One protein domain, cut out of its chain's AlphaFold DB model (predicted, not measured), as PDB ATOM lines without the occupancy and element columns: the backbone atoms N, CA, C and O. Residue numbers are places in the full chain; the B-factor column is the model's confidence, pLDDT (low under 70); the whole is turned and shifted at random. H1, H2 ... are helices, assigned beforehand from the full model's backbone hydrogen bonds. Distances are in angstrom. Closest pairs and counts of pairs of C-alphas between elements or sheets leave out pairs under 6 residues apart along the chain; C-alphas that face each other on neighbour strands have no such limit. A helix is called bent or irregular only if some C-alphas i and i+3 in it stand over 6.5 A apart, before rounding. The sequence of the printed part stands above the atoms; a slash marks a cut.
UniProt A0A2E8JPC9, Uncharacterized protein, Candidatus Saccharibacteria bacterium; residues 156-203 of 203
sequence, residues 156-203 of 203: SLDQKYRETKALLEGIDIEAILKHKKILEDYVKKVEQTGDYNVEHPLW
ATOM      1  N   SER A 156    -104.548  25.947  13.904       56.66
ATOM      2  CA  SER A 156    -105.737  26.667  14.346       56.66
ATOM      3  C   SER A 156    -106.964  25.754  14.240       56.66
ATOM      4  O   SER A 156    -107.028  24.871  13.382       56.66
ATOM      5  N   LEU A 157    -107.961  25.954  15.107       48.22
ATOM      6  CA  LEU A 157    -109.245  25.233  15.025       48.22
ATOM      7  C   LEU A 157    -109.847  25.306  13.617       48.22
ATOM      8  O   LEU A 157    -110.413  24.337  13.125       48.22
ATOM      9  N   ASP A 158    -109.650  26.445  12.970       52.75
ATOM     10  CA  ASP A 158    -110.095  26.749  11.620       52.75
ATOM     11  C   ASP A 158    -109.384  25.901  10.555       52.75
ATOM     12  O   ASP A 158    -109.988  25.469   9.573       52.75
ATOM     13  N   GLN A 159    -108.098  25.622  10.771       57.16
ATOM     14  CA  GLN A 159    -107.314  24.731   9.929       57.16
ATOM     15  C   GLN A 159    -107.695  23.266  10.156       57.16
ATOM     16  O   GLN A 159    -107.985  22.567   9.189       57.16
ATOM     17  N   LYS A 160    -107.845  22.835  11.416       60.16
ATOM     18  CA  LYS A 160    -108.344  21.487  11.739       60.16
ATOM     19  C   LYS A 160    -109.737  21.236  11.174       60.16
ATOM     20  O   LYS A 160    -110.008  20.148  10.672       60.16
ATOM     21  N   TYR A 161    -110.617  22.235  11.236       59.00
ATOM     22  CA  TYR A 161    -111.950  22.160  10.648       59.00
ATOM     23  C   TYR A 161    -111.878  22.005   9.128       59.00
ATOM     24  O   TYR A 161    -112.539  21.126   8.587       59.00
ATOM     25  N   ARG A 162    -111.043  22.795   8.438       65.62
ATOM     26  CA  ARG A 162    -110.855  22.685   6.982       65.62
ATOM     27  C   ARG A 162    -110.275  21.340   6.562       65.62
ATOM     28  O   ARG A 162    -110.774  20.752   5.612       65.62
ATOM     29  N   GLU A 163    -109.272  20.842   7.274       67.25
ATOM     30  CA  GLU A 163    -108.654  19.544   6.991       67.25
ATOM     31  C   GLU A 163    -109.633  18.395   7.252       67.25
ATOM     32  O   GLU A 163    -109.801  17.531   6.398       67.25
ATOM     33  N   THR A 164    -110.359  18.430   8.373       61.53
ATOM     34  CA  THR A 164    -111.397  17.433   8.688       61.53
ATOM     35  C   THR A 164    -112.536  17.481   7.673       61.53
ATOM     36  O   THR A 164    -113.008  16.440   7.228       61.53
ATOM     37  N   LYS A 165    -112.964  18.683   7.271       66.44
ATOM     38  CA  LYS A 165    -113.991  18.883   6.248       66.44
ATOM     39  C   LYS A 165    -113.531  18.346   4.891       66.44
ATOM     40  O   LYS A 165    -114.272  17.580   4.294       66.44
ATOM     41  N   ALA A 166    -112.310  18.651   4.454       68.19
ATOM     42  CA  ALA A 166    -111.745  18.114   3.215       68.19
ATOM     43  C   ALA A 166    -111.617  16.581   3.250       68.19
ATOM     44  O   ALA A 166    -111.854  15.918   2.244       68.19
ATOM     45  N   LEU A 167    -111.290  16.009   4.413       61.97
ATOM     46  CA  LEU A 167    -111.234  14.562   4.598       61.97
ATOM     47  C   LEU A 167    -112.629  13.931   4.497       61.97
ATOM     48  O   LEU A 167    -112.787  12.914   3.835       61.97
ATOM     49  N   LEU A 168    -113.644  14.548   5.110       60.22
ATOM     50  CA  LEU A 168    -115.038  14.096   5.048       60.22
ATOM     51  C   LEU A 168    -115.662  14.281   3.657       60.22
ATOM     52  O   LEU A 168    -116.428  13.426   3.229       60.22
ATOM     53  N   GLU A 169    -115.322  15.357   2.948       72.12
ATOM     54  CA  GLU A 169    -115.771  15.625   1.574       72.12
ATOM     55  C   GLU A 169    -115.039  14.755   0.539       72.12
ATOM     56  O   GLU A 169    -115.593  14.462  -0.515       72.12
ATOM     57  N   GLY A 170    -113.813  14.313   0.841       60.69
ATOM     58  CA  GLY A 170    -113.055  13.355   0.030       60.69
ATOM     59  C   GLY A 170    -113.402  11.888   0.301       60.69
ATOM     60  O   GLY A 170    -112.947  11.007  -0.429       60.69
ATOM     61  N   ILE A 171    -114.193  11.606   1.341       62.44
ATOM     62  CA  ILE A 171    -114.712  10.269   1.616       62.44
ATOM     63  C   ILE A 171    -115.947  10.039   0.744       62.44
ATOM     64  O   ILE A 171    -116.984  10.674   0.922       62.44
ATOM     65  N   ASP A 172    -115.851   9.078  -0.172       74.94
ATOM     66  CA  ASP A 172    -116.987   8.608  -0.962       74.94
ATOM     67  C   ASP A 172    -117.929   7.775  -0.073       74.94
ATOM     68  O   ASP A 172    -117.815   6.552   0.065       74.94
ATOM     69  N   ILE A 173    -118.845   8.478   0.596       69.69
ATOM     70  CA  ILE A 173    -119.842   7.890   1.496       69.69
ATOM     71  C   ILE A 173    -120.705   6.865   0.746       69.69
ATOM     72  O   ILE A 173    -121.076   5.846   1.331       69.69
ATOM     73  N   GLU A 174    -120.990   7.073  -0.543       73.00
ATOM     74  CA  GLU A 174    -121.771   6.127  -1.343       73.00
ATOM     75  C   GLU A 174    -121.010   4.817  -1.560       73.00
ATOM     76  O   GLU A 174    -121.577   3.733  -1.375       73.00
ATOM     77  N   ALA A 175    -119.709   4.890  -1.857       72.81
ATOM     78  CA  ALA A 175    -118.859   3.709  -1.940       72.81
ATOM     79  C   ALA A 175    -118.798   2.962  -0.600       72.81
ATOM     80  O   ALA A 175    -118.923   1.733  -0.586       72.81
ATOM     81  N   ILE A 176    -118.671   3.668   0.529       69.75
ATOM     82  CA  ILE A 176    -118.671   3.049   1.866       69.75
ATOM     83  C   ILE A 176    -120.011   2.369   2.160       69.75
ATOM     84  O   ILE A 176    -120.030   1.224   2.616       69.75
ATOM     85  N   LEU A 177    -121.137   3.026   1.877       74.00
ATOM     86  CA  LEU A 177    -122.469   2.455   2.087       74.00
ATOM     87  C   LEU A 177    -122.708   1.229   1.198       74.00
ATOM     88  O   LEU A 177    -123.280   0.239   1.658       74.00
ATOM     89  N   LYS A 178    -122.211   1.250  -0.043       77.81
ATOM     90  CA  LYS A 178    -122.251   0.097  -0.949       77.81
ATOM     91  C   LYS A 178    -121.439  -1.079  -0.400       77.81
ATOM     92  O   LYS A 178    -121.951  -2.194  -0.370       77.81
ATOM     93  N   HIS A 179    -120.223  -0.836   0.092       76.19
ATOM     94  CA  HIS A 179    -119.394  -1.873   0.723       76.19
ATOM     95  C   HIS A 179    -120.031  -2.421   2.002       76.19
ATOM     96  O   HIS A 179    -120.053  -3.633   2.207       76.19
ATOM     97  N   LYS A 180    -120.613  -1.551   2.833       77.94
ATOM     98  CA  LYS A 180    -121.339  -1.956   4.040       77.94
ATOM     99  C   LYS A 180    -122.503  -2.885   3.700       77.94
ATOM    100  O   LYS A 180    -122.646  -3.924   4.332       77.94
ATOM    101  N   LYS A 181    -123.286  -2.550   2.672       85.25
ATOM    102  CA  LYS A 181    -124.402  -3.385   2.214       85.25
ATOM    103  C   LYS A 181    -123.929  -4.752   1.709       85.25
ATOM    104  O   LYS A 181    -124.514  -5.762   2.074       85.25
ATOM    105  N   ILE A 182    -122.839  -4.792   0.937       82.38
ATOM    106  CA  ILE A 182    -122.225  -6.046   0.466       82.38
ATOM    107  C   ILE A 182    -121.821  -6.943   1.649       82.38
ATOM    108  O   ILE A 182    -122.069  -8.148   1.621       82.38
ATOM    109  N   LEU A 183    -121.241  -6.360   2.701       79.81
ATOM    110  CA  LEU A 183    -120.873  -7.087   3.919       79.81
ATOM    111  C   LEU A 183    -122.100  -7.568   4.704       79.81
ATOM    112  O   LEU A 183    -122.120  -8.708   5.160       79.81
ATOM    113  N   GLU A 184    -123.132  -6.735   4.843       86.44
ATOM    114  CA  GLU A 184    -124.387  -7.105   5.514       86.44
ATOM    115  C   GLU A 184    -125.110  -8.251   4.785       86.44
ATOM    116  O   GLU A 184    -125.605  -9.178   5.430       86.44
ATOM    117  N   ASP A 185    -125.131  -8.225   3.451       85.44
ATOM    118  CA  ASP A 185    -125.732  -9.277   2.628       85.44
ATOM    119  C   ASP A 185    -124.920 -10.583   2.694       85.44
ATOM    120  O   ASP A 185    -125.499 -11.669   2.759       85.44
ATOM    121  N   TYR A 186    -123.585 -10.495   2.754       82.50
ATOM    122  CA  TYR A 186    -122.714 -11.650   2.979       82.50
ATOM    123  C   TYR A 186    -122.954 -12.299   4.347       82.50
ATOM    124  O   TYR A 186    -123.156 -13.510   4.414       82.50
ATOM    125  N   VAL A 187    -123.000 -11.505   5.424       82.56
ATOM    126  CA  VAL A 187    -123.269 -12.014   6.781       82.56
ATOM    127  C   VAL A 187    -124.622 -12.717   6.831       82.56
ATOM    128  O   VAL A 187    -124.691 -13.862   7.268       82.56
ATOM    129  N   LYS A 188    -125.678 -12.098   6.284       86.56
ATOM    130  CA  LYS A 188    -127.002 -12.736   6.190       86.56
ATOM    131  C   LYS A 188    -126.960 -14.050   5.420       86.56
ATOM    132  O   LYS A 188    -127.622 -15.002   5.817       86.56
ATOM    133  N   LYS A 189    -126.202 -14.111   4.322       81.38
ATOM    134  CA  LYS A 189    -126.075 -15.324   3.511       81.38
ATOM    135  C   LYS A 189    -125.394 -16.446   4.295       81.38
ATOM    136  O   LYS A 189    -125.933 -17.544   4.316       81.38
ATOM    137  N   VAL A 190    -124.282 -16.161   4.974       81.50
ATOM    138  CA  VAL A 190    -123.574 -17.134   5.827       81.50
ATOM    139  C   VAL A 190    -124.461 -17.607   6.983       81.50
ATOM    140  O   VAL A 190    -124.517 -18.800   7.262       81.50
ATOM    141  N   GLU A 191    -125.201 -16.700   7.626       82.75
ATOM    142  CA  GLU A 191    -126.122 -17.043   8.717       82.75
ATOM    143  C   GLU A 191    -127.307 -17.901   8.247       82.75
ATOM    144  O   GLU A 191    -127.739 -18.799   8.967       82.75
ATOM    145  N   GLN A 192    -127.825 -17.655   7.040       81.88
ATOM    146  CA  GLN A 192    -128.938 -18.418   6.468       81.88
ATOM    147  C   GLN A 192    -128.520 -19.797   5.952       81.88
ATOM    148  O   GLN A 192    -129.297 -20.744   6.065       81.88
ATOM    149  N   THR A 193    -127.330 -19.919   5.358       79.38
ATOM    150  CA  THR A 193    -126.860 -21.187   4.781       79.38
ATOM    151  C   THR A 193    -126.071 -22.038   5.771       79.38
ATOM    152  O   THR A 193    -125.952 -23.243   5.561       79.38
ATOM    153  N   GLY A 194    -125.517 -21.438   6.831       74.69
ATOM    154  CA  GLY A 194    -124.596 -22.097   7.762       74.69
ATOM    155  C   GLY A 194    -123.251 -22.484   7.133       74.69
ATOM    156  O   GLY A 194    -122.462 -23.188   7.763       74.69
ATOM    157  N   ASP A 195    -122.988 -22.053   5.896       74.19
ATOM    158  CA  ASP A 195    -121.769 -22.372   5.157       74.19
ATOM    159  C   ASP A 195    -120.737 -21.255   5.336       74.19
ATOM    160  O   ASP A 195    -120.846 -20.172   4.763       74.19
ATOM    161  N   TYR A 196    -119.714 -21.532   6.143       69.19
ATOM    162  CA  TYR A 196    -118.608 -20.610   6.405       69.19
ATOM    163  C   TYR A 196    -117.552 -20.588   5.288       69.19
ATOM    164  O   TYR A 196    -116.577 -19.849   5.402       69.19
ATOM    165  N   ASN A 197    -117.727 -21.384   4.224       75.31
ATOM    166  CA  ASN A 197    -116.828 -21.395   3.065       75.31
ATOM    167  C   ASN A 197    -117.292 -20.467   1.936       75.31
ATOM    168  O   ASN A 197    -116.660 -20.440   0.881       75.31
ATOM    169  N   VAL A 198    -118.390 -19.725   2.121       70.44
ATOM    170  CA  VAL A 198    -118.804 -18.701   1.156       70.44
ATOM    171  C   VAL A 198    -117.673 -17.678   1.040       70.44
ATOM    172  O   VAL A 198    -117.247 -17.108   2.040       70.44
ATOM    173  N   GLU A 199    -117.171 -17.455  -0.176       72.38
ATOM    174  CA  GLU A 199    -116.088 -16.500  -0.413       72.38
ATOM    175  C   GLU A 199    -116.499 -15.088   0.020       72.38
ATOM    176  O   GLU A 199    -117.591 -14.601  -0.299       72.38
ATOM    177  N   HIS A 200    -115.616 -14.437   0.778       70.38
ATOM    178  CA  HIS A 200    -115.848 -13.094   1.277       70.38
ATOM    179  C   HIS A 200    -115.799 -12.110   0.097       70.38
ATOM    180  O   HIS A 200    -114.780 -12.025  -0.575       70.38
ATOM    181  N   PRO A 201    -116.840 -11.299  -0.148       68.12
ATOM    182  CA  PRO A 201    -117.002 -10.545  -1.398       68.12
ATOM    183  C   PRO A 201    -115.985  -9.412  -1.615       68.12
ATOM    184  O   PRO A 201    -116.051  -8.717  -2.626       68.12
ATOM    185  N   LEU A 202    -115.087  -9.188  -0.656       64.31
ATOM    186  CA  LEU A 202    -114.026  -8.184  -0.727       64.31
ATOM    187  C   LEU A 202    -112.612  -8.787  -0.728       64.31
ATOM    188  O   LEU A 202    -111.662  -8.004  -0.732       64.31
ATOM    189  N   TRP A 203    -112.464 -10.119  -0.662       58.19
ATOM    190  CA  TRP A 203    -111.177 -10.830  -0.589       58.19
ATOM    191  C   TRP A 203    -111.003 -11.808  -1.748       58.19
ATOM    192  O   TRP A 203    -112.017 -12.402  -2.166       58.19
TER     193      TRP A 203
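What this domain is: This is residues 156 to 203 of the 203 residues of an uncharacterized protein of Candidatus Saccharibacteria bacterium (UniProt A0A2E8JPC9). A long helix, H2, is continued past its first end by a shorter one, H1, so that the two lie end to end as a wide, open V; after H2 the chain turns and its last residues fold back beside the far part of H2 as a tail. The C-alphas span 53 by 17 by 16 A, a rod whose length is made by the two helices set end to end at an angle. The printed part has 48 residues, with two named helices in the order H1, H2 and no named strand, and its class is all helix. The whole is extended, with a radius of gyration of the C-alphas of 17.4 A.

Where its parts are: H2, residues 173 to 193, is the longest helix and measures 30.1 A from C-alpha 173 at (-119.842, 7.890, 1.496) to C-alpha 193 at (-126.860, -21.187, 4.781). H1, residues 157 to 169, measures 17.8 A and begins with C-alpha 157 at (-109.245, 25.233, 15.025). Residues 194 to 203 hold no named element; C-alpha 203 is at (-111.177, -10.830, -0.589).

How they stand to each other: H2 and H1 are apart, with no C-alpha of the one within 8 A of the other. A tight link of 3 residues joins H1 to H2. In both helices each O i to N i+4 pair is within hydrogen-bond range, and neither helix is bent. Residues 156 to 178 stand free, of which 157 to 169 belong to H1 and 173 to 178 to H2.

The domain as a whole: The two C-alphas farthest apart, those of Ser 156 and Thr 193, are 53.2 A apart, while those of Ser 156 and Trp 203, the chain's last residue, are 40.7 A apart. The printed part has no cut, and no link is long. The mean pLDDT of the printed part is 71.3; 21 residues are under 70, among them residues 156 to 168 and 201 to 203. The mean pLDDT is 62 for H1 and 79 for H2.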